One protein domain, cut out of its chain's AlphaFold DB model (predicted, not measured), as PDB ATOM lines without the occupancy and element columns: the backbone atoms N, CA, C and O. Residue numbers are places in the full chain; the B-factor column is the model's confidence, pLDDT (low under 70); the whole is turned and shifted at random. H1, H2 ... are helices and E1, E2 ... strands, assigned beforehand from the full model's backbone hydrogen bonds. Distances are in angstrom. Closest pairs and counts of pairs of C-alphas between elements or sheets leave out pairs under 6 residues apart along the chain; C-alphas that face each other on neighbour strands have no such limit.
ATOM      1  N   LEU A  27      46.450  10.258   7.942       95.31
ATOM      2  CA  LEU A  27      45.201   9.820   8.560       95.31
ATOM      3  C   LEU A  27      44.182  10.962   8.472       95.31
ATOM      4  O   LEU A  27      44.490  12.082   8.874       95.31
ATOM      5  N   ILE A  28      42.988  10.671   7.960       95.12
ATOM      6  CA  ILE A  28      41.865  11.615   7.915       95.12
ATOM      7  C   ILE A  28      40.928  11.346   9.085       95.12
ATOM      8  O   ILE A  28      40.627  12.249   9.862       95.12
ATOM      9  N   SER A  29      40.477  10.100   9.221       94.00
ATOM     10  CA  SER A  29      39.549   9.713  10.272       94.00
ATOM     11  C   SER A  29      39.777   8.269  10.714       94.00
ATOM     12  O   SER A  29      40.265   7.419   9.965       94.00
ATOM     13  N   LEU A  30      39.449   8.002  11.974       93.50
ATOM     14  CA  LEU A  30      39.438   6.672  12.561       93.50
ATOM     15  C   LEU A  30      38.156   6.537  13.368       93.50
ATOM     16  O   LEU A  30      37.867   7.364  14.232       93.50
ATOM     17  N   LYS A  31      37.420   5.461  13.122       91.81
ATOM     18  CA  LYS A  31      36.289   5.049  13.941       91.81
ATOM     19  C   LYS A  31      36.511   3.614  14.375       91.81
ATOM     20  O   LYS A  31      36.790   2.751  13.545       91.81
ATOM     21  N   THR A  32      36.387   3.356  15.669       88.62
ATOM     22  CA  THR A  32      36.437   2.000  16.213       88.62
ATOM     23  C   THR A  32      35.131   1.688  16.925       88.62
ATOM     24  O   THR A  32      34.555   2.543  17.602       88.62
ATOM     25  N   ASP A  33      34.646   0.461  16.757       85.44
ATOM     26  CA  ASP A  33      33.450  -0.027  17.435       85.44
ATOM     27  C   ASP A  33      33.692  -1.442  17.970       85.44
ATOM     28  O   ASP A  33      34.422  -2.247  17.380       85.44
ATOM     29  N   ILE A  34      33.052  -1.743  19.100       84.50
ATOM     30  CA  ILE A  34      33.054  -3.057  19.742       84.50
ATOM     31  C   ILE A  34      31.636  -3.608  19.637       84.50
ATOM     32  O   ILE A  34      30.681  -2.967  20.071       84.50
ATOM     33  N   LEU A  35      31.509  -4.795  19.059       84.31
ATOM     34  CA  LEU A  35      30.256  -5.514  18.899       84.31
ATOM     35  C   LEU A  35      30.284  -6.763  19.773       84.31
ATOM     36  O   LEU A  35      31.234  -7.546  19.724       84.31
ATOM     37  N   ILE A  36      29.221  -6.962  20.545       81.94
ATOM     38  CA  ILE A  36      28.981  -8.204  21.275       81.94
ATOM     39  C   ILE A  36      28.036  -9.038  20.419       81.94
ATOM     40  O   ILE A  36      26.908  -8.625  20.158       81.94
ATOM     41  N   LEU A  37      28.516 -10.185  19.954       80.38
ATOM     42  CA  LEU A  37      27.804 -11.067  19.036       80.38
ATOM     43  C   LEU A  37      27.582 -12.429  19.685       80.38
ATOM     44  O   LEU A  37      28.395 -12.868  20.498       80.38
ATOM     45  N   ASP A  38      26.519 -13.121  19.294       76.19
ATOM     46  CA  ASP A  38      26.295 -14.499  19.725       76.19
ATOM     47  C   ASP A  38      27.297 -15.434  19.036       76.19
ATOM     48  O   ASP A  38      27.607 -15.293  17.849       76.19
ATOM     49  N   LYS A  39      27.843 -16.393  19.783       67.94
ATOM     50  CA  LYS A  39      28.795 -17.377  19.270       67.94
ATOM     51  C   LYS A  39      28.124 -18.198  18.163       67.94
ATOM     52  O   LYS A  39      27.022 -18.702  18.359       67.94
ATOM     53  N   PRO A  40      28.789 -18.392  17.008       63.44
ATOM     54  CA  PRO A  40      28.285 -19.295  15.978       63.44
ATOM     55  C   PRO A  40      28.050 -20.699  16.548       63.44
ATOM     56  O   PRO A  40      28.883 -21.172  17.314       63.44
ATOM     57  N   ASN A  41      27.004 -21.405  16.109       55.81
ATOM     58  CA  ASN A  41      26.662 -22.761  16.586       55.81
ATOM     59  C   ASN A  41      27.808 -23.797  16.474       55.81
ATOM     60  O   ASN A  41      27.799 -24.811  17.166       55.81
ATOM     61  N   ASP A  42      28.828 -23.535  15.652       55.09
ATOM     62  CA  ASP A  42      30.042 -24.357  15.543       55.09
ATOM     63  C   ASP A  42      31.063 -24.153  16.690       55.09
ATOM     64  O   ASP A  42      32.132 -24.772  16.691       55.09
ATOM     65  N   TYR A  43      30.770 -23.312  17.691       53.09
ATOM     66  CA  TYR A  43      31.615 -23.079  18.872       53.09
ATOM     67  C   TYR A  43      31.484 -24.218  19.898       53.09
ATOM     68  O   TYR A  43      31.006 -24.031  21.010       53.09
ATOM     69  N   ARG A  44      31.951 -25.426  19.566       49.06
ATOM     70  CA  ARG A  44      31.873 -26.593  20.478       49.06
ATOM     71  C   ARG A  44      32.776 -26.517  21.722       49.06
ATOM     72  O   ARG A  44      32.866 -27.491  22.460       49.06
ATOM     73  N   CYS A  45      33.467 -25.399  21.944       48.22
ATOM     74  CA  CYS A  45      34.526 -25.272  22.946       48.22
ATOM     75  C   CYS A  45      34.363 -24.014  23.785       48.22
ATOM     76  O   CYS A  45      35.148 -23.070  23.714       48.22
ATOM     77  N   SER A  46      33.296 -24.012  24.574       48.09
ATOM     78  CA  SER A  46      33.088 -23.091  25.682       48.09
ATOM     79  C   SER A  46      33.543 -23.767  26.977       48.09
ATOM     80  O   SER A  46      32.784 -24.510  27.600       48.09
ATOM     81  N   LEU A  47      34.782 -23.518  27.401       44.75
ATOM     82  CA  LEU A  47      35.128 -23.678  28.814       44.75
ATOM     83  C   LEU A  47      34.472 -22.505  29.554       44.75
ATOM     84  O   LEU A  47      35.011 -21.406  29.583       44.75
ATOM     85  N   GLY A  48      33.258 -22.731  30.059       47.72
ATOM     86  CA  GLY A  48      32.414 -21.705  30.681       47.72
ATOM     87  C   GLY A  48      31.369 -21.163  29.706       47.72
ATOM     88  O   GLY A  48      31.715 -20.621  28.658       47.72
ATOM     89  N   GLY A  49      30.088 -21.354  30.041       49.84
ATOM     90  CA  GLY A  49      28.898 -21.085  29.221       49.84
ATOM     91  C   GLY A  49      28.633 -19.612  28.902       49.84
ATOM     92  O   GLY A  49      27.590 -19.073  29.251       49.84
ATOM     93  N   VAL A  50      29.584 -18.949  28.251       55.84
ATOM     94  CA  VAL A  50      29.404 -17.612  27.690       55.84
ATOM     95  C   VAL A  50      29.060 -17.777  26.216       55.84
ATOM     96  O   VAL A  50      29.942 -18.086  25.415       55.84
ATOM     97  N   ASP A  51      27.798 -17.553  25.856       64.75
ATOM     98  CA  ASP A  51      27.280 -17.677  24.480       64.75
ATOM     99  C   ASP A  51      27.624 -16.480  23.587       64.75
ATOM    100  O   ASP A  51      27.200 -16.416  22.440       64.75
ATOM    101  N   LYS A  52      28.408 -15.522  24.087       70.75
ATOM    102  CA  LYS A  52      28.756 -14.285  23.383       70.75
ATOM    103  C   LYS A  52      30.254 -14.197  23.109       70.75
ATOM    104  O   LYS A  52      31.064 -14.730  23.865       70.75
ATOM    105  N   PHE A  53      30.628 -13.522  22.029       73.12
ATOM    106  CA  PHE A  53      32.005 -13.163  21.706       73.12
ATOM    107  C   PHE A  53      32.098 -11.695  21.282       73.12
ATOM    108  O   PHE A  53      31.111 -11.088  20.866       73.12
ATOM    109  N   ILE A  54      33.299 -11.129  21.387       75.38
ATOM    110  CA  ILE A  54      33.565  -9.752  20.976       75.38
ATOM    111  C   ILE A  54      34.147  -9.729  19.568       75.38
ATOM    112  O   ILE A  54      35.190 -10.335  19.296       75.38
ATOM    113  N   ARG A  55      33.522  -8.933  18.706       81.88
ATOM    114  CA  ARG A  55      34.093  -8.477  17.444       81.88
ATOM    115  C   ARG A  55      34.465  -7.013  17.569       81.88
ATOM    116  O   ARG A  55      33.624  -6.181  17.892       81.88
ATOM    117  N   ARG A  56      35.717  -6.687  17.273       84.25
ATOM    118  CA  ARG A  56      36.149  -5.298  17.134       84.25
ATOM    119  C   ARG A  56      36.162  -4.938  15.660       84.25
ATOM    120  O   ARG A  56      36.451  -5.781  14.810       84.25
ATOM    121  N   THR A  57      35.808  -3.701  15.367       88.75
ATOM    122  CA  THR A  57      35.749  -3.167  14.009       88.75
ATOM    123  C   THR A  57      36.480  -1.838  13.962       88.75
ATOM    124  O   THR A  57      36.524  -1.109  14.956       88.75
ATOM    125  N   ALA A  58      37.086  -1.548  12.817       91.00
ATOM    126  CA  ALA A  58      37.724  -0.273  12.556       91.00
ATOM    127  C   ALA A  58      37.366   0.197  11.147       91.00
ATOM    128  O   ALA A  58      37.522  -0.558  10.184       91.00
ATOM    129  N   GLU A  59      36.921   1.444  11.042       94.94
ATOM    130  CA  GLU A  59      36.876   2.199   9.796       94.94
ATOM    131  C   GLU A  59      38.029   3.200   9.823       94.94
ATOM    132  O   GLU A  59      38.138   4.007  10.749       94.94
ATOM    133  N   ILE A  60      38.914   3.117   8.835       95.12
ATOM    134  CA  ILE A  60      40.104   3.958   8.742       95.12
ATOM    135  C   ILE A  60      40.052   4.697   7.418       95.12
ATOM    136  O   ILE A  60      40.034   4.077   6.356       95.12
ATOM    137  N   GLU A  61      40.053   6.017   7.482       97.06
ATOM    138  CA  GLU A  61      40.114   6.880   6.317       97.06
ATOM    139  C   GLU A  61      41.480   7.544   6.248       97.06
ATOM    140  O   GLU A  61      41.948   8.155   7.212       97.06
ATOM    141  N   PHE A  62      42.138   7.424   5.105       96.38
ATOM    142  CA  PHE A  62      43.455   7.993   4.882       96.38
ATOM    143  C   PHE A  62      43.584   8.510   3.456       96.38
ATOM    144  O   PHE A  62      42.907   8.050   2.534       96.38
ATOM    145  N   SER A  63      44.506   9.447   3.268       95.88
ATOM    146  CA  SER A  63      44.828   9.992   1.954       95.88
ATOM    147  C   SER A  63      46.318  10.046   1.692       95.88
ATOM    148  O   SER A  63      47.125  10.109   2.619       95.88
ATOM    149  N   PHE A  64      46.679  10.091   0.417       94.31
ATOM    150  CA  PHE A  64      48.034  10.375  -0.026       94.31
ATOM    151  C   PHE A  64      48.022  11.163  -1.340       94.31
ATOM    152  O   PHE A  64      47.110  11.045  -2.160       94.31
ATOM    153  N   SER A  65      49.051  11.981  -1.549       92.25
ATOM    154  CA  SER A  65      49.210  12.777  -2.770       92.25
ATOM    155  C   SER A  65      49.728  11.924  -3.925       92.25
ATOM    156  O   SER A  65      50.766  11.274  -3.793       92.25
ATOM    157  N   ASN A  66      49.089  11.993  -5.088       86.56
ATOM    158  CA  ASN A  66      49.579  11.374  -6.315       86.56
ATOM    159  C   ASN A  66      50.666  12.251  -6.962       86.56
ATOM    160  O   ASN A  66      50.426  12.983  -7.919       86.56
ATOM    161  N   ILE A  67      51.875  12.211  -6.401       81.62
ATOM    162  CA  ILE A  67      53.017  13.010  -6.884       81.62
ATOM    163  C   ILE A  67      53.548  12.461  -8.220       81.62
ATOM    164  O   ILE A  67      54.241  13.165  -8.954       81.62
ATOM    165  N   ASN A  68      53.249  11.200  -8.543       77.75
ATOM    166  CA  ASN A  68      53.713  10.555  -9.762       77.75
ATOM    167  C   ASN A  68      52.546   9.879 -10.502       77.75
ATOM    168  O   ASN A  68      52.209   8.749 -10.151       77.75
ATOM    169  N   PRO A  69      51.983  10.515 -11.546       71.44
ATOM    170  CA  PRO A  69      50.828   9.983 -12.272       71.44
ATOM    171  C   PRO A  69      51.121   8.666 -13.009       71.44
ATOM    172  O   PRO A  69      50.190   7.954 -13.368       71.44
ATOM    173  N   ASP A  70      52.397   8.313 -13.199       73.12
ATOM    174  CA  ASP A  70      52.815   7.039 -13.796       73.12
ATOM    175  C   ASP A  70      53.043   5.930 -12.750       73.12
ATOM    176  O   ASP A  70      53.522   4.842 -13.078       73.12
ATOM    177  N   SER A  71      52.765   6.195 -11.468       79.00
ATOM    178  CA  SER A  71      52.886   5.206 -10.393       79.00
ATOM    179  C   SER A  71      51.569   4.510 -10.106       79.00
ATOM    180  O   SER A  71      50.512   5.125 -10.052       79.00
ATOM    181  N   TYR A  72      51.676   3.215  -9.840       87.94
ATOM    182  CA  TYR A  72      50.580   2.376  -9.385       87.94
ATOM    183  C   TYR A  72      50.851   1.982  -7.943       87.94
ATOM    184  O   TYR A  72      52.012   1.914  -7.515       87.94
ATOM    185  N   TYR A  73      49.789   1.704  -7.193       90.31
ATOM    186  CA  TYR A  73      49.922   1.426  -5.771       90.31
ATOM    187  C   TYR A  73      49.255   0.120  -5.365       90.31
ATOM    188  O   TYR A  73      48.257  -0.299  -5.940       90.31
ATOM    189  N   ALA A  74      49.813  -0.513  -4.340       91.12
ATOM    190  CA  ALA A  74      49.210  -1.639  -3.647       91.12
ATOM    191  C   ALA A  74      49.093  -1.307  -2.157       91.12
ATOM    192  O   ALA A  74      50.070  -0.899  -1.525       91.12
ATOM    193  N   VAL A  75      47.897  -1.480  -1.602       92.56
ATOM    194  CA  VAL A  75      47.587  -1.240  -0.191       92.56
ATOM    195  C   VAL A  75      47.448  -2.567   0.533       92.56
ATOM    196  O   VAL A  75      46.712  -3.457   0.100       92.56
ATOM    197  N   LEU A  76      48.142  -2.671   1.663       89.62
ATOM    198  CA  LEU A  76      48.006  -3.765   2.612       89.62
ATOM    199  C   LEU A  76      47.672  -3.209   3.993       89.62
ATOM    200  O   LEU A  76      48.242  -2.203   4.416       89.62
ATOM    201  N   LEU A  77      46.809  -3.915   4.717       88.81
ATOM    202  CA  LEU A  77      46.533  -3.641   6.119       88.81
ATOM    203  C   LEU A  77      47.240  -4.676   6.988       88.81
ATOM    204  O   LEU A  77      47.096  -5.878   6.768       88.81
ATOM    205  N   ILE A  78      48.001  -4.214   7.973       83.81
ATOM    206  CA  ILE A  78      48.695  -5.066   8.938       83.81
ATOM    207  C   ILE A  78      48.207  -4.700  10.337       83.81
ATOM    208  O   ILE A  78      48.261  -3.533  10.715       83.81
ATOM    209  N   GLY A  79      47.766  -5.679  11.119       80.00
ATOM    210  CA  GLY A  79      47.554  -5.496  12.554       80.00
ATOM    211  C   GLY A  79      48.792  -5.889  13.337       80.00
ATOM    212  O   GLY A  79      49.387  -6.939  13.070       80.00
ATOM    213  N   SER A  80      49.151  -5.059  14.312       75.00
ATOM    214  CA  SER A  80      50.279  -5.301  15.203       75.00
ATOM    215  C   SER A  80      49.885  -5.160  16.672       75.00
ATOM    216  O   SER A  80      49.032  -4.352  17.049       75.00
ATOM    217  N   TYR A  81      50.545  -5.957  17.513       64.19
ATOM    218  CA  TYR A  81      50.461  -5.859  18.971       64.19
ATOM    219  C   TYR A  81      51.415  -4.794  19.541       64.19
ATOM    220  O   TYR A  81      51.273  -4.403  20.701       64.19
ATOM    221  N   SER A  82      52.401  -4.350  18.751       60.62
ATOM    222  CA  SER A  82      53.384  -3.330  19.131       60.62
ATOM    223  C   SER A  82      53.620  -2.323  18.006       60.62
ATOM    224  O   SER A  82      53.508  -2.643  16.824       60.62
ATOM    225  N   ASP A  83      53.987  -1.106  18.378       56.97
ATOM    226  CA  ASP A  83      54.484  -0.078  17.463       56.97
ATOM    227  C   ASP A  83      55.965  -0.271  17.094       56.97
ATOM    228  O   ASP A  83      56.507   0.464  16.264       56.97
ATOM    229  N   SER A  84      56.635  -1.265  17.690       48.75
ATOM    230  CA  SER A  84      58.048  -1.506  17.443       48.75
ATOM    231  C   SER A  84      58.262  -1.959  15.997       48.75
ATOM    232  O   SER A  84      57.617  -2.881  15.499       48.75
ATOM    233  N   ARG A  85      59.232  -1.338  15.309       47.31
ATOM    234  CA  ARG A  85      59.710  -1.777  13.979       47.31
ATOM    235  C   ARG A  85      60.269  -3.204  13.989       47.31
ATOM    236  O   ARG A  85      60.554  -3.759  12.929       47.31
ATOM    237  N   VAL A  86      60.447  -3.776  15.176       42.59
ATOM    238  CA  VAL A  86      60.841  -5.156  15.410       42.59
ATOM    239  C   VAL A  86      59.578  -6.009  15.309       42.59
ATOM    240  O   VAL A  86      59.085  -6.542  16.296       42.59
ATOM    241  N   ASP A  87      59.020  -6.121  14.103       44.00
ATOM    242  CA  ASP A  87      58.083  -7.202  13.818       44.00
ATOM    243  C   ASP A  87      58.850  -8.501  14.038       44.00
ATOM    244  O   ASP A  87      59.769  -8.833  13.285       44.00
ATOM    245  N   TRP A  88      58.510  -9.229  15.098       39.59
ATOM    246  CA  TRP A  88      59.049 -10.562  15.305       39.59
ATOM    247  C   TRP A  88      58.578 -11.384  14.111       39.59
ATOM    248  O   TRP A  88      57.370 -11.476  13.889       39.59
ATOM    249  N   SER A  89      59.554 -11.851  13.326       34.88
ATOM    250  CA  SER A  89      59.532 -12.696  12.124       34.88
ATOM    251  C   SER A  89      58.170 -13.270  11.697       34.88
ATOM    252  O   SER A  89      57.377 -13.660  12.553       34.88
ATOM    253  N   PRO A  90      57.905 -13.448  10.383       36.84
ATOM    254  CA  PRO A  90      56.629 -13.966   9.873       36.84
ATOM    255  C   PRO A  90      56.140 -15.174  10.686       36.84
ATOM    256  O   PRO A  90      56.704 -16.265  10.618       36.84
ATOM    257  N   GLY A  91      55.115 -14.946  11.511       41.06
ATOM    258  CA  GLY A  91      54.623 -15.930  12.470       41.06
ATOM    259  C   GLY A  91      54.157 -15.376  13.815       41.06
ATOM    260  O   GLY A  91      53.277 -16.001  14.400       41.06
ATOM    261  N   TRP A  92      54.715 -14.260  14.310       40.69
ATOM    262  CA  TRP A  92      54.416 -13.788  15.678       40.69
ATOM    263  C   TRP A  92      54.121 -12.280  15.822       40.69
ATOM    264  O   TRP A  92      53.485 -11.917  16.806       40.69
ATOM    265  N   GLY A  93      54.506 -11.410  14.872       43.84
ATOM    266  CA  GLY A  93      54.381  -9.947  15.049       43.84
ATOM    267  C   GLY A  93      53.455  -9.176  14.106       43.84
ATOM    268  O   GLY A  93      52.664  -8.366  14.585       43.84
ATOM    269  N   SER A  94      53.482  -9.441  12.798       51.84
ATOM    270  CA  SER A  94      52.640  -8.735  11.824       51.84
ATOM    271  C   SER A  94      51.698  -9.683  11.098       51.84
ATOM    272  O   SER A  94      52.123 -10.623  10.424       51.84
ATOM    273  N   ASN A  95      50.398  -9.413  11.214       68.88
ATOM    274  CA  ASN A  95      49.378 -10.174  10.505       68.88
ATOM    275  C   ASN A  95      48.720  -9.275   9.479       68.88
ATOM    276  O   ASN A  95      48.184  -8.226   9.824       68.88
ATOM    277  N   LEU A  96      48.803  -9.675   8.209       76.19
ATOM    278  CA  LEU A  96      47.988  -9.052   7.177       76.19
ATOM    279  C   LEU A  96      46.541  -9.312   7.555       76.19
ATOM    280  O   LEU A  96      46.188 -10.442   7.885       76.19
ATOM    281  N   ILE A  97      45.740  -8.265   7.537       79.19
ATOM    282  CA  ILE A  97      44.343  -8.296   7.931       79.19
ATOM    283  C   ILE A  97      43.496  -8.152   6.675       79.19
ATOM    284  O   ILE A  97      43.817  -7.363   5.787       79.19
ATOM    285  N   GLU A  98      42.421  -8.928   6.597       82.75
ATOM    286  CA  GLU A  98      41.398  -8.727   5.577       82.75
ATOM    287  C   GLU A  98      40.679  -7.394   5.826       82.75
ATOM    288  O   GLU A  98      40.252  -7.078   6.938       82.75
ATOM    289  N   PHE A  99      40.545  -6.598   4.777       89.00
ATOM    290  CA  PHE A  99      39.835  -5.330   4.817       89.00
ATOM    291  C   PHE A  99      39.004  -5.175   3.551       89.00
ATOM    292  O   PHE A  99      39.313  -5.767   2.517       89.00
ATOM    293  N   ASN A 100      37.973  -4.346   3.647       92.44
ATOM    294  CA  ASN A 100      37.149  -3.931   2.523       92.44
ATOM    295  C   ASN A 100      37.365  -2.444   2.258       92.44
ATOM    296  O   ASN A 100      37.714  -1.691   3.168       92.44
ATOM    297  N   ILE A 101      37.122  -2.026   1.020       94.06
ATOM    298  CA  ILE A 101      37.002  -0.611   0.666       94.06
ATOM    299  C   ILE A 101      35.540  -0.209   0.863       94.06
ATOM    300  O   ILE A 101      34.661  -0.817   0.256       94.06
ATOM    301  N   LEU A 102      35.290   0.790   1.710       94.12
ATOM    302  CA  LEU A 102      33.970   1.402   1.873       94.12
ATOM    303  C   LEU A 102      33.770   2.527   0.860       94.12
ATOM    304  O   LEU A 102      32.762   2.573   0.164       94.12
ATOM    305  N   GLU A 103      34.750   3.425   0.777       94.31
ATOM    306  CA  GLU A 103      34.725   4.592  -0.099       94.31
ATOM    307  C   GLU A 103      36.125   4.784  -0.688       94.31
ATOM    308  O   GLU A 103      37.137   4.632   0.002       94.31
ATOM    309  N   CYS A 104      36.199   5.088  -1.979       92.44
ATOM    310  CA  CYS A 104      37.449   5.382  -2.663       92.44
ATOM    311  C   CYS A 104      37.161   6.336  -3.814       92.44
ATOM    312  O   CYS A 104      36.207   6.138  -4.565       92.44
ATOM    313  N   ASN A 105      37.994   7.358  -3.973       92.88
ATOM    314  CA  ASN A 105      37.876   8.288  -5.094       92.88
ATOM    315  C   ASN A 105      38.666   7.840  -6.337       92.88
ATOM    316  O   ASN A 105      38.685   8.558  -7.331       92.88
ATOM    317  N   THR A 106      39.320   6.677  -6.287       88.75
ATOM    318  CA  THR A 106      40.125   6.107  -7.377       88.75
ATOM    319  C   THR A 106      39.684   4.682  -7.689       88.75
ATOM    320  O   THR A 106      39.149   3.974  -6.833       88.75
ATOM    321  N   ASN A 107      39.913   4.249  -8.927       85.19
ATOM    322  CA  ASN A 107      39.617   2.880  -9.319       85.19
ATOM    323  C   ASN A 107      40.674   1.925  -8.766       85.19
ATOM    324  O   ASN A 107      41.877   2.195  -8.796       85.19
ATOM    325  N   GLY A 108      40.211   0.761  -8.335       91.38
ATOM    326  CA  GLY A 108      41.085  -0.290  -7.860       91.38
ATOM    327  C   GLY A 108      40.361  -1.615  -7.733       91.38
ATOM    328  O   GLY A 108      39.147  -1.700  -7.915       91.38
ATOM    329  N   PHE A 109      41.117  -2.660  -7.434       92.12
ATOM    330  CA  PHE A 109      40.594  -4.016  -7.323       92.12
ATOM    331  C   PHE A 109      41.329  -4.798  -6.240       92.12
ATOM    332  O   PHE A 109      42.492  -4.534  -5.927       92.12
ATOM    333  N   PHE A 110      40.643  -5.786  -5.672       91.44
ATOM    334  CA  PHE A 110      41.261  -6.738  -4.762       91.44
ATOM    335  C   PHE A 110      41.876  -7.893  -5.537       91.44
ATOM    336  O   PHE A 110      41.213  -8.538  -6.347       91.44
ATOM    337  N   PHE A 111      43.134  -8.197  -5.236       87.19
ATOM    338  CA  PHE A 111      43.758  -9.439  -5.663       87.19
ATOM    339  C   PHE A 111      44.767  -9.919  -4.620       87.19
ATOM    340  O   PHE A 111      45.221  -9.160  -3.760       87.19
ATOM    341  N   PHE A 144      44.797  -3.016  -5.154       92.38
ATOM    342  CA  PHE A 144      45.588  -2.393  -6.207       92.38
ATOM    343  C   PHE A 144      44.879  -1.138  -6.697       92.38
ATOM    344  O   PHE A 144      43.686  -1.186  -6.979       92.38
ATOM    345  N   ILE A 145      45.617  -0.040  -6.818       92.62
ATOM    346  CA  ILE A 145      45.102   1.282  -7.165       92.62
ATOM    347  C   ILE A 145      45.783   1.762  -8.440       92.62
ATOM    348  O   ILE A 145      47.017   1.772  -8.533       92.62
ATOM    349  N   ASP A 146      44.961   2.221  -9.380       91.25
ATOM    350  CA  ASP A 146      45.376   3.093 -10.473       91.25
ATOM    351  C   ASP A 146      44.900   4.515 -10.151       91.25
ATOM    352  O   ASP A 146      43.704   4.811 -10.262       91.25
ATOM    353  N   PRO A 147      45.807   5.395  -9.694       82.81
ATOM    354  CA  PRO A 147      45.440   6.746  -9.290       82.81
ATOM    355  C   PRO A 147      45.109   7.641 -10.498       82.81
ATOM    356  O   PRO A 147      44.519   8.714 -10.334       82.81
ATOM    357  N   GLY A 148      45.489   7.228 -11.715       83.88
ATOM    358  CA  GLY A 148      45.352   8.017 -12.931       83.88
ATOM    359  C   GLY A 148      45.864   9.449 -12.757       83.88
ATOM    360  O   GLY A 148      46.992   9.693 -12.330       83.88
ATOM    361  N   ARG A 149      45.005  10.422 -13.082       82.19
ATOM    362  CA  ARG A 149      45.306  11.864 -12.994       82.19
ATOM    363  C   ARG A 149      44.755  12.539 -11.735       82.19
ATOM    364  O   ARG A 149      44.744  13.765 -11.664       82.19
ATOM    365  N   ILE A 150      44.256  11.773 -10.768       83.38
ATOM    366  CA  ILE A 150      43.660  12.346  -9.560       83.38
ATOM    367  C   ILE A 150      44.794  12.839  -8.648       83.38
ATOM    368  O   ILE A 150      45.714  12.066  -8.387       83.38
ATOM    369  N   PRO A 151      44.754  14.093  -8.156       86.31
ATOM    370  CA  PRO A 151      45.857  14.679  -7.386       86.31
ATOM    371  C   PRO A 151      46.002  14.086  -5.978       86.31
ATOM    372  O   PRO A 151      47.114  13.992  -5.460       86.31
ATOM    373  N   TYR A 152      44.897  13.654  -5.364       89.81
ATOM    374  CA  TYR A 152      44.873  13.059  -4.028       89.81
ATOM    375  C   TYR A 152      44.042  11.785  -4.038       89.81
ATOM    376  O   TYR A 152      42.866  11.811  -4.395       89.81
ATOM    377  N   CYS A 153      44.642  10.679  -3.620       92.75
ATOM    378  CA  CYS A 153      43.937   9.420  -3.437       92.75
ATOM    379  C   CYS A 153      43.427   9.367  -2.001       92.75
ATOM    380  O   CYS A 153      44.220   9.527  -1.075       92.75
ATOM    381  N   THR A 154      42.130   9.144  -1.829       95.50
ATOM    382  CA  THR A 154      41.476   9.016  -0.523       95.50
ATOM    383  C   THR A 154      40.770   7.677  -0.465       95.50
ATOM    384  O   THR A 154      40.018   7.327  -1.377       95.50
ATOM    385  N   LEU A 155      41.049   6.922   0.595       96.31
ATOM    386  CA  LEU A 155      40.498   5.598   0.821       96.31
ATOM    387  C   LEU A 155      39.936   5.522   2.228       96.31
ATOM    388  O   LEU A 155      40.635   5.803   3.201       96.31
ATOM    389  N   LYS A 156      38.699   5.047   2.320       97.00
ATOM    390  CA  LYS A 156      38.071   4.621   3.561       97.00
ATOM    391  C   LYS A 156      37.959   3.111   3.545       97.00
ATOM    392  O   LYS A 156      37.270   2.531   2.703       97.00
ATOM    393  N   ILE A 157      38.663   2.473   4.465       95.81
ATOM    394  CA  ILE A 157      38.705   1.021   4.594       95.81
ATOM    395  C   ILE A 157      37.981   0.583   5.856       95.81
ATOM    396  O   ILE A 157      38.005   1.284   6.861       95.81
ATOM    397  N   SER A 158      37.378  -0.599   5.818       94.19
ATOM    398  CA  SER A 158      36.808  -1.246   6.998       94.19
ATOM    399  C   SER A 158      37.476  -2.581   7.250       94.19
ATOM    400  O   SER A 158      37.681  -3.359   6.314       94.19
ATOM    401  N   THR A 159      37.723  -2.896   8.510       89.94
ATOM    402  CA  THR A 159      38.157  -4.223   8.929       89.94
ATOM    403  C   THR A 159      37.466  -4.644  10.219       89.94
ATOM    404  O   THR A 159      36.936  -3.815  10.962       89.94
ATOM    405  N   TYR A 160      37.484  -5.944  10.491       86.06
ATOM    406  CA  TYR A 160      37.057  -6.507  11.756       86.06
ATOM    407  C   TYR A 160      38.011  -7.614  12.197       86.06
ATOM    408  O   TYR A 160      38.619  -8.301  11.378       86.06
ATOM    409  N   TRP A 161      38.119  -7.801  13.508       78.69
ATOM    410  CA  TRP A 161      38.861  -8.903  14.101       78.69
ATOM    411  C   TRP A 161      38.129  -9.412  15.338       78.69
ATOM    412  O   TRP A 161      37.628  -8.647  16.169       78.69
ATOM    413  N   ASP A 162      38.055 -10.732  15.436       72.56
ATOM    414  CA  ASP A 162      37.411 -11.412  16.552       72.56
ATOM    415  C   ASP A 162      38.440 -11.657  17.655       72.56
ATOM    416  O   ASP A 162      39.539 -12.171  17.407       72.56
ATOM    417  N   TYR A 163      38.065 -11.323  18.886       60.81
ATOM    418  CA  TYR A 163      38.850 -11.665  20.064       60.81
ATOM    419  C   TYR A 163      39.051 -13.200  20.136       60.81
ATOM    420  O   TYR A 163      38.141 -13.955  19.798       60.81
ATOM    421  N   GLU A 164      40.257 -13.660  20.494       53.47
ATOM    422  CA  GLU A 164      40.669 -15.084  20.600       53.47
ATOM    423  C   GLU A 164      40.739 -15.917  19.300       53.47
ATOM    424  O   GLU A 164      41.233 -17.046  19.332       53.47
ATOM    425  N   ARG A 165      40.307 -15.398  18.143       54.47
ATOM    426  CA  ARG A 165      40.365 -16.139  16.859       54.47
ATOM    427  C   ARG A 165      41.493 -15.709  15.930       54.47
ATOM    428  O   ARG A 165      41.927 -16.515  15.102       54.47
ATOM    429  N   PHE A 166      41.949 -14.466  16.059       53.06
ATOM    430  CA  PHE A 166      42.992 -13.889  15.217       53.06
ATOM    431  C   PHE A 166      44.302 -13.729  15.986       53.06
ATOM    432  O   PHE A 166      44.283 -13.484  17.190       53.06
ATOM    433  N   ILE A 167      45.444 -13.859  15.301       53.25
ATOM    434  CA  ILE A 167      46.712 -13.315  15.802       53.25
ATOM    435  C   ILE A 167      47.004 -12.011  15.041       53.25
ATOM    436  O   ILE A 167      46.801 -11.980  13.829       53.25
ATOM    437  N   PRO A 168      47.447 -10.941  15.733       51.47
ATOM    438  CA  PRO A 168      47.473 -10.866  17.191       51.47
ATOM    439  C   PRO A 168      46.034 -10.791  17.735       51.47
ATOM    440  O   PRO A 168      45.185 -10.109  17.165       51.47
ATOM    441  N   GLY A 169      45.754 -11.484  18.847       54.53
ATOM    442  CA  GLY A 169      44.429 -11.440  19.495       54.53
ATOM    443  C   GLY A 169      44.074 -10.047  20.020       54.53
ATOM    444  O   GLY A 169      42.906  -9.741  20.263       54.53
ATOM    445  N   TYR A 170      45.096  -9.195  20.123       65.88
ATOM    446  CA  TYR A 170      45.029  -7.790  20.482       65.88
ATOM    447  C   TYR A 170      45.818  -6.973  19.464       65.88
ATOM    448  O   TYR A 170      47.042  -7.082  19.371       65.88
ATOM    449  N   ILE A 171      45.110  -6.135  18.714       75.88
ATOM    450  CA  ILE A 171      45.712  -5.165  17.805       75.88
ATOM    451  C   ILE A 171      45.755  -3.826  18.538       75.88
ATOM    452  O   ILE A 171      44.710  -3.246  18.830       75.88
ATOM    453  N   LYS A 172      46.965  -3.345  18.842       77.25
ATOM    454  CA  LYS A 172      47.172  -1.998  19.401       77.25
ATOM    455  C   LYS A 172      47.215  -0.938  18.309       77.25
ATOM    456  O   LYS A 172      46.768   0.186  18.508       77.25
ATOM    457  N   CYS A 173      47.756  -1.294  17.148       83.69
ATOM    458  CA  CYS A 173      47.835  -0.389  16.018       83.69
ATOM    459  C   CYS A 173      47.699  -1.123  14.684       83.69
ATOM    460  O   CYS A 173      48.071  -2.292  14.529       83.69
ATOM    461  N   PHE A 174      47.181  -0.392  13.707       87.56
ATOM    462  CA  PHE A 174      47.180  -0.759  12.305       87.56
ATOM    463  C   PHE A 174      48.359  -0.107  11.600       87.56
ATOM    464  O   PHE A 174      48.631   1.076  11.787       87.56
ATOM    465  N   ARG A 175      49.035  -0.867  10.744       87.88
ATOM    466  CA  ARG A 175      50.029  -0.366   9.798       87.88
ATOM    467  C   ARG A 175      49.426  -0.479   8.405       87.88
ATOM    468  O   ARG A 175      49.324  -1.576   7.854       87.88
ATOM    469  N   ILE A 176      48.995   0.649   7.853       91.44
ATOM    470  CA  ILE A 176      48.547   0.737   6.462       91.44
ATOM    471  C   ILE A 176      49.796   0.899   5.611       91.44
ATOM    472  O   ILE A 176      50.450   1.941   5.647       91.44
ATOM    473  N   ARG A 177      50.154  -0.149   4.873       89.75
ATOM    474  CA  ARG A 177      51.339  -0.172   4.018       89.75
ATOM    475  C   ARG A 177      50.938   0.154   2.585       89.75
ATOM    476  O   ARG A 177      50.253  -0.638   1.943       89.75
ATOM    477  N   LEU A 178      51.428   1.284   2.083       91.25
ATOM    478  CA  LEU A 178      51.351   1.661   0.676       91.25
ATOM    479  C   LEU A 178      52.636   1.226  -0.017       91.25
ATOM    480  O   LEU A 178      53.736   1.562   0.425       91.25
ATOM    481  N   MET A 179      52.500   0.472  -1.096       88.12
ATOM    482  CA  MET A 179      53.607   0.004  -1.918       88.12
ATOM    483  C   MET A 179      53.508   0.649  -3.291       88.12
ATOM    484  O   MET A 179      52.457   0.554  -3.918       88.12
ATOM    485  N   SER A 180      54.589   1.265  -3.769       86.62
ATOM    486  CA  SER A 180      54.672   1.647  -5.181       86.62
ATOM    487  C   SER A 180      55.033   0.420  -6.007       86.62
ATOM    488  O   SER A 180      56.003  -0.275  -5.690       86.62
ATOM    489  N   ILE A 181      54.282   0.174  -7.074       83.06
ATOM    490  CA  ILE A 181      54.521  -0.925  -8.014       83.06
ATOM    491  C   ILE A 181      54.669  -0.379  -9.435       83.06
ATOM    492  O   ILE A 181      54.197   0.717  -9.747       83.06
ATOM    493  N   SER A 182      55.357  -1.133 -10.292       78.81
ATOM    494  CA  SER A 182      55.495  -0.762 -11.701       78.81
ATOM    495  C   SER A 182      54.173  -0.956 -12.453       78.81
ATOM    496  O   SER A 182      53.308  -1.732 -12.032       78.81
ATOM    497  N   LYS A 183      54.037  -0.281 -13.598       81.62
ATOM    498  CA  LYS A 183      52.883  -0.432 -14.493       81.62
ATOM    499  C   LYS A 183      52.691  -1.880 -14.930       81.62
ATOM    500  O   LYS A 183      51.576  -2.387 -14.922       81.62
ATOM    501  N   GLU A 184      53.779  -2.557 -15.266       76.69
ATOM    502  CA  GLU A 184      53.800  -3.949 -15.720       76.69
ATOM    503  C   GLU A 184      53.285  -4.876 -14.616       76.69
ATOM    504  O   GLU A 184      52.447  -5.739 -14.867       76.69
ATOM    505  N   THR A 185      53.715  -4.634 -13.372       78.06
ATOM    506  CA  THR A 185      53.246  -5.378 -12.196       78.06
ATOM    507  C   THR A 185      51.745  -5.195 -11.992       78.06
ATOM    508  O   THR A 185      51.018  -6.164 -11.777       78.06
ATOM    509  N   TYR A 186      51.263  -3.953 -12.075       83.44
ATOM    510  CA  TYR A 186      49.841  -3.650 -11.941       83.44
ATOM    511  C   TYR A 186      49.010  -4.322 -13.041       83.44
ATOM    512  O   TYR A 186      48.014  -4.981 -12.744       83.44
ATOM    513  N   LEU A 187      49.438  -4.210 -14.303       82.25
ATOM    514  CA  LEU A 187      48.749  -4.814 -15.446       82.25
ATOM    515  C   LEU A 187      48.729  -6.343 -15.373       82.25
ATOM    516  O   LEU A 187      47.711  -6.947 -15.709       82.25
ATOM    517  N   PHE A 188      49.804  -6.965 -14.885       81.25
ATOM    518  CA  PHE A 188      49.849  -8.403 -14.633       81.25
ATOM    519  C   PHE A 188      48.768  -8.831 -13.630       81.25
ATOM    520  O   PHE A 188      47.921  -9.667 -13.949       81.25
ATOM    521  N   TYR A 189      48.727  -8.206 -12.447       83.19
ATOM    522  CA  TYR A 189      47.723  -8.532 -11.429       83.19
ATOM    523  C   TYR A 189      46.298  -8.197 -11.870       83.19
ATOM    524  O   TYR A 189      45.374  -8.951 -11.569       83.19
ATOM    525  N   LYS A 190      46.114  -7.111 -12.627       85.31
ATOM    526  CA  LYS A 190      44.818  -6.751 -13.209       85.31
ATOM    527  C   LYS A 190      44.340  -7.809 -14.199       85.31
ATOM    528  O   LYS A 190      43.173  -8.175 -14.171       85.31
ATOM    529  N   SER A 191      45.237  -8.337 -15.030       78.56
ATOM    530  CA  SER A 191      44.906  -9.392 -15.996       78.56
ATOM    531  C   SER A 191      44.501 -10.689 -15.293       78.56
ATOM    532  O   SER A 191      43.494 -11.291 -15.657       78.56
ATOM    533  N   LEU A 192      45.222 -11.080 -14.235       81.19
ATOM    534  CA  LEU A 192      44.858 -12.237 -13.410       81.19
ATOM    535  C   LEU A 192      43.515 -12.048 -12.689       81.19
ATOM    536  O   LEU A 192      42.717 -12.982 -12.618       81.19
ATOM    537  N   TYR A 193      43.260 -10.847 -12.163       84.12
ATOM    538  CA  TYR A 193      41.975 -10.491 -11.565       84.12
ATOM    539  C   TYR A 193      40.838 -10.641 -12.580       84.12
ATOM    540  O   TYR A 193      39.899 -11.394 -12.324       84.12
ATOM    541  N   THR A 194      40.963 -10.007 -13.749       81.38
ATOM    542  CA  THR A 194      39.952 -10.059 -14.812       81.38
ATOM    543  C   THR A 194      39.693 -11.496 -15.266       81.38
ATOM    544  O   THR A 194      38.535 -11.911 -15.324       81.38
ATOM    545  N   PHE A 195      40.751 -12.285 -15.493       79.88
ATOM    546  CA  PHE A 195      40.641 -13.706 -15.832       79.88
ATOM    547  C   PHE A 195      39.817 -14.471 -14.790       79.88
ATOM    548  O   PHE A 195      38.855 -15.150 -15.135       79.88
ATOM    549  N   ASN A 196      40.131 -14.313 -13.501       79.38
ATOM    550  CA  ASN A 196      39.405 -15.004 -12.434       79.38
ATOM    551  C   ASN A 196      37.935 -14.581 -12.331       79.38
ATOM    552  O   ASN A 196      37.108 -15.401 -11.937       79.38
ATOM    553  N   THR A 197      37.609 -13.330 -12.669       81.62
ATOM    554  CA  THR A 197      36.223 -12.835 -12.661       81.62
ATOM    555  C   THR A 197      35.413 -13.232 -13.891       81.62
ATOM    556  O   THR A 197      34.192 -13.286 -13.799       81.62
ATOM    557  N   GLN A 198      36.064 -13.504 -15.027       79.00
ATOM    558  CA  GLN A 198      35.397 -13.731 -16.315       79.00
ATOM    559  C   GLN A 198      35.510 -15.170 -16.830       79.00
ATOM    560  O   GLN A 198      34.790 -15.525 -17.746       79.00
ATOM    561  N   LYS A 199      36.345 -16.031 -16.237       74.69
ATOM    562  CA  LYS A 199      36.604 -17.407 -16.718       74.69
ATOM    563  C   LYS A 199      35.363 -18.276 -16.993       74.69
ATOM    564  O   LYS A 199      35.461 -19.211 -17.780       74.69
ATOM    565  N   GLY A 218      60.853 -13.645 -14.777       41.97
ATOM    566  CA  GLY A 218      60.377 -12.283 -14.543       41.97
ATOM    567  C   GLY A 218      60.594 -11.889 -13.082       41.97
ATOM    568  O   GLY A 218      59.837 -12.305 -12.208       41.97
ATOM    569  N   ILE A 219      61.620 -11.084 -12.793       45.44
ATOM    570  CA  ILE A 219      61.800 -10.496 -11.460       45.44
ATOM    571  C   ILE A 219      60.806  -9.339 -11.318       45.44
ATOM    572  O   ILE A 219      61.087  -8.205 -11.689       45.44
ATOM    573  N   ILE A 220      59.631  -9.613 -10.750       51.19
ATOM    574  CA  ILE A 220      58.717  -8.559 -10.297       51.19
ATOM    575  C   ILE A 220      59.239  -8.047  -8.950       51.19
ATOM    576  O   ILE A 220      58.948  -8.595  -7.886       51.19
ATOM    577  N   ALA A 221      60.080  -7.016  -8.997       45.00
ATOM    578  CA  ALA A 221      60.696  -6.449  -7.808       45.00
ATOM    579  C   ALA A 221      59.745  -5.445  -7.121       45.00
ATOM    580  O   ALA A 221      59.483  -4.346  -7.609       45.00
ATOM    581  N   LEU A 222      59.225  -5.824  -5.952       53.47
ATOM    582  CA  LEU A 222      58.442  -4.954  -5.069       53.47
ATOM    583  C   LEU A 222      59.395  -4.146  -4.178       53.47
ATOM    584  O   LEU A 222      59.805  -4.619  -3.120       53.47
ATOM    585  N   CYS A 223      59.796  -2.950  -4.603       59.59
ATOM    586  CA  CYS A 223      61.011  -2.358  -4.033       59.59
ATOM    587  C   CYS A 223      60.823  -1.272  -2.972       59.59
ATOM    588  O   CYS A 223      61.796  -0.990  -2.275       59.59
ATOM    589  N   ARG A 224      59.656  -0.623  -2.822       70.88
ATOM    590  CA  ARG A 224      59.518   0.506  -1.874       70.88
ATOM    591  C   ARG A 224      58.127   0.604  -1.258       70.88
ATOM    592  O   ARG A 224      57.125   0.653  -1.966       70.88
ATOM    593  N   SER A 225      58.084   0.686   0.069       82.69
ATOM    594  CA  SER A 225      56.853   0.862   0.839       82.69
ATOM    595  C   SER A 225      56.970   2.003   1.840       82.69
ATOM    596  O   SER A 225      58.040   2.223   2.406       82.69
ATOM    597  N   ARG A 226      55.852   2.673   2.103       87.50
ATOM    598  CA  ARG A 226      55.666   3.572   3.245       87.50
ATOM    599  C   ARG A 226      54.492   3.083   4.072       87.50
ATOM    600  O   ARG A 226      53.624   2.370   3.570       87.50
ATOM    601  N   GLU A 227      54.501   3.435   5.346       88.94
ATOM    602  CA  GLU A 227      53.498   2.979   6.295       88.94
ATOM    603  C   GLU A 227      52.912   4.146   7.068       88.94
ATOM    604  O   GLU A 227      53.642   5.030   7.511       88.94
ATOM    605  N   LEU A 228      51.599   4.093   7.257       90.12
ATOM    606  CA  LEU A 228      50.876   4.888   8.235       90.12
ATOM    607  C   LEU A 228      50.571   4.001   9.439       90.12
ATOM    608  O   LEU A 228      49.955   2.946   9.276       90.12
ATOM    609  N   ILE A 229      50.996   4.424  10.628       89.62
ATOM    610  CA  ILE A 229      50.659   3.759  11.889       89.62
ATOM    611  C   ILE A 229      49.440   4.463  12.483       89.62
ATOM    612  O   ILE A 229      49.469   5.670  12.708       89.62
ATOM    613  N   VAL A 230      48.379   3.705  12.731       87.94
ATOM    614  CA  VAL A 230      47.107   4.185  13.278       87.94
ATOM    615  C   VAL A 230      46.831   3.433  14.570       87.94
ATOM    616  O   VAL A 230      46.706   2.210  14.554       87.94
ATOM    617  N   TYR A 231      46.763   4.140  15.693       85.81
ATOM    618  CA  TYR A 231      46.566   3.519  17.003       85.81
ATOM    619  C   TYR A 231      45.076   3.409  17.321       85.81
ATOM    620  O   TYR A 231      44.312   4.341  17.082       85.81
ATOM    621  N   THR A 232      44.643   2.261  17.845       79.12
ATOM    622  CA  THR A 232      43.214   1.988  18.079       79.12
ATOM    623  C   THR A 232      42.621   2.823  19.219       79.12
ATOM    624  O   THR A 232      41.422   3.102  19.221       79.12
TER     625      THR A 232
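Overview. This is residues 27 to 111, 144 to 199 and 218 to 232 of the 243 residues of the protein "DUF4249 family protein" of Bacteroidales bacterium (UniProt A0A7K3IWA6). Two strongly twisted sheets lie partly face to face as a loose sandwich, their strands crossed at 40 degrees: the branched sheet E3 E4 E6 E7 E9 E10 on one side, the sheet E1-E2-E8-E5 on the other. H2 packs across one end of the branched sheet, over E3 and E6, while the hairpin of E1 and E2 runs on past the sandwich as an arm whose tip, residues 44 to 49, sticks out. The printed part has 156 residues with, along the chain, E1 E2 E3 H1 E4 E5 E6 E7 E8 E9 H2 E10, two named helices and ten named strands; the class is mostly strand, and the neighbour strands in both sheets are antiparallel. It is only just compact, close to loose, with a radius of gyration of the C-alphas of 17.9 A, and spans 56 by 40 by 31 A.

Arrangement. Begin at E3, residues 72 to 80, the strand with three neighbours. On one side of it you find E4, residues 94 to 96, and E7, residues 144 to 146; on the other side is E9, residues 173 to 181. Look for N 79 and O 95 at 2.9 A, N 145 and O 73 at 2.8 A, and N 76 and O 177 at 2.9 A, each within hydrogen-bond range. E3 lies on one side of E7 and the edge strand E6, residues 107 to 111, on the other side, with N 144 and O 109 at 2.9 A; E3 lies on one side of E9 and the edge strand E10, residues 224 to 231, on the other side, with N 228 and O 176 at 2.9 A. H2, residues 183 to 198, is on this sheet at a height over the sheet of 9.1 A; it lies over E3, E6 and only just E7, with 3 C-alphas falling on E7, and runs across the strands at 73 degrees to E3 on the local plane. Its closest C-alphas to E6 are those of Tyr 193 and Phe 111, 6.3 A apart. The branched sheet and the second sheet form a sandwich, two sheets face to face, with the parts that face each other 9.6 A centre to centre. Its hairpin of E1, residues 27 to 38, and E2, residues 52 to 65, has N 33 and O 57 at 3.0 A; E8, residues 152 to 162, pairs with E2 through N 157 and O 60 at 2.8 A, and with the edge strand E5, residues 99 to 104, through N 102 and O 156 at 2.8 A. E4 runs on into E5 at 63 degrees across 2 residues. H1, residues 89 to 92, is on neither sheet. Every O i to N i+4 pair in H2 is within range; H1 is too short for such a pair, and its 1 O i to N i+3 pair is within range.

Along the chain. Find C-alpha 27 at (45.201, 9.820, 8.560); from there E1 runs 32.8 A to C-alpha 38 at (26.295, -14.499, 19.725). E2 covers 42.8 A, E8 32.8 A, E3 25.8 A, E9 25.0 A and H2 22.0 A. E10 runs 23.1 A to C-alpha 231 at (46.566, 3.519, 17.003).

Size, cuts and confidence. The C-alphas of Gly 48 and Asp 70 are the two farthest apart, 56.8 A. Residues 112 to 143 are not printed, with 7.3 A between C-alphas 111 and 144; residues 200 to 217 are not printed, with 24.4 A between C-alphas 199 and 218. Of the links printed whole, E1 to E2, with 13 residues, is long. The mean pLDDT of the printed part is 76.7, and 42 residues are under 70: 39 to 51, 81 to 95, 163 to 170 and 218 to 223.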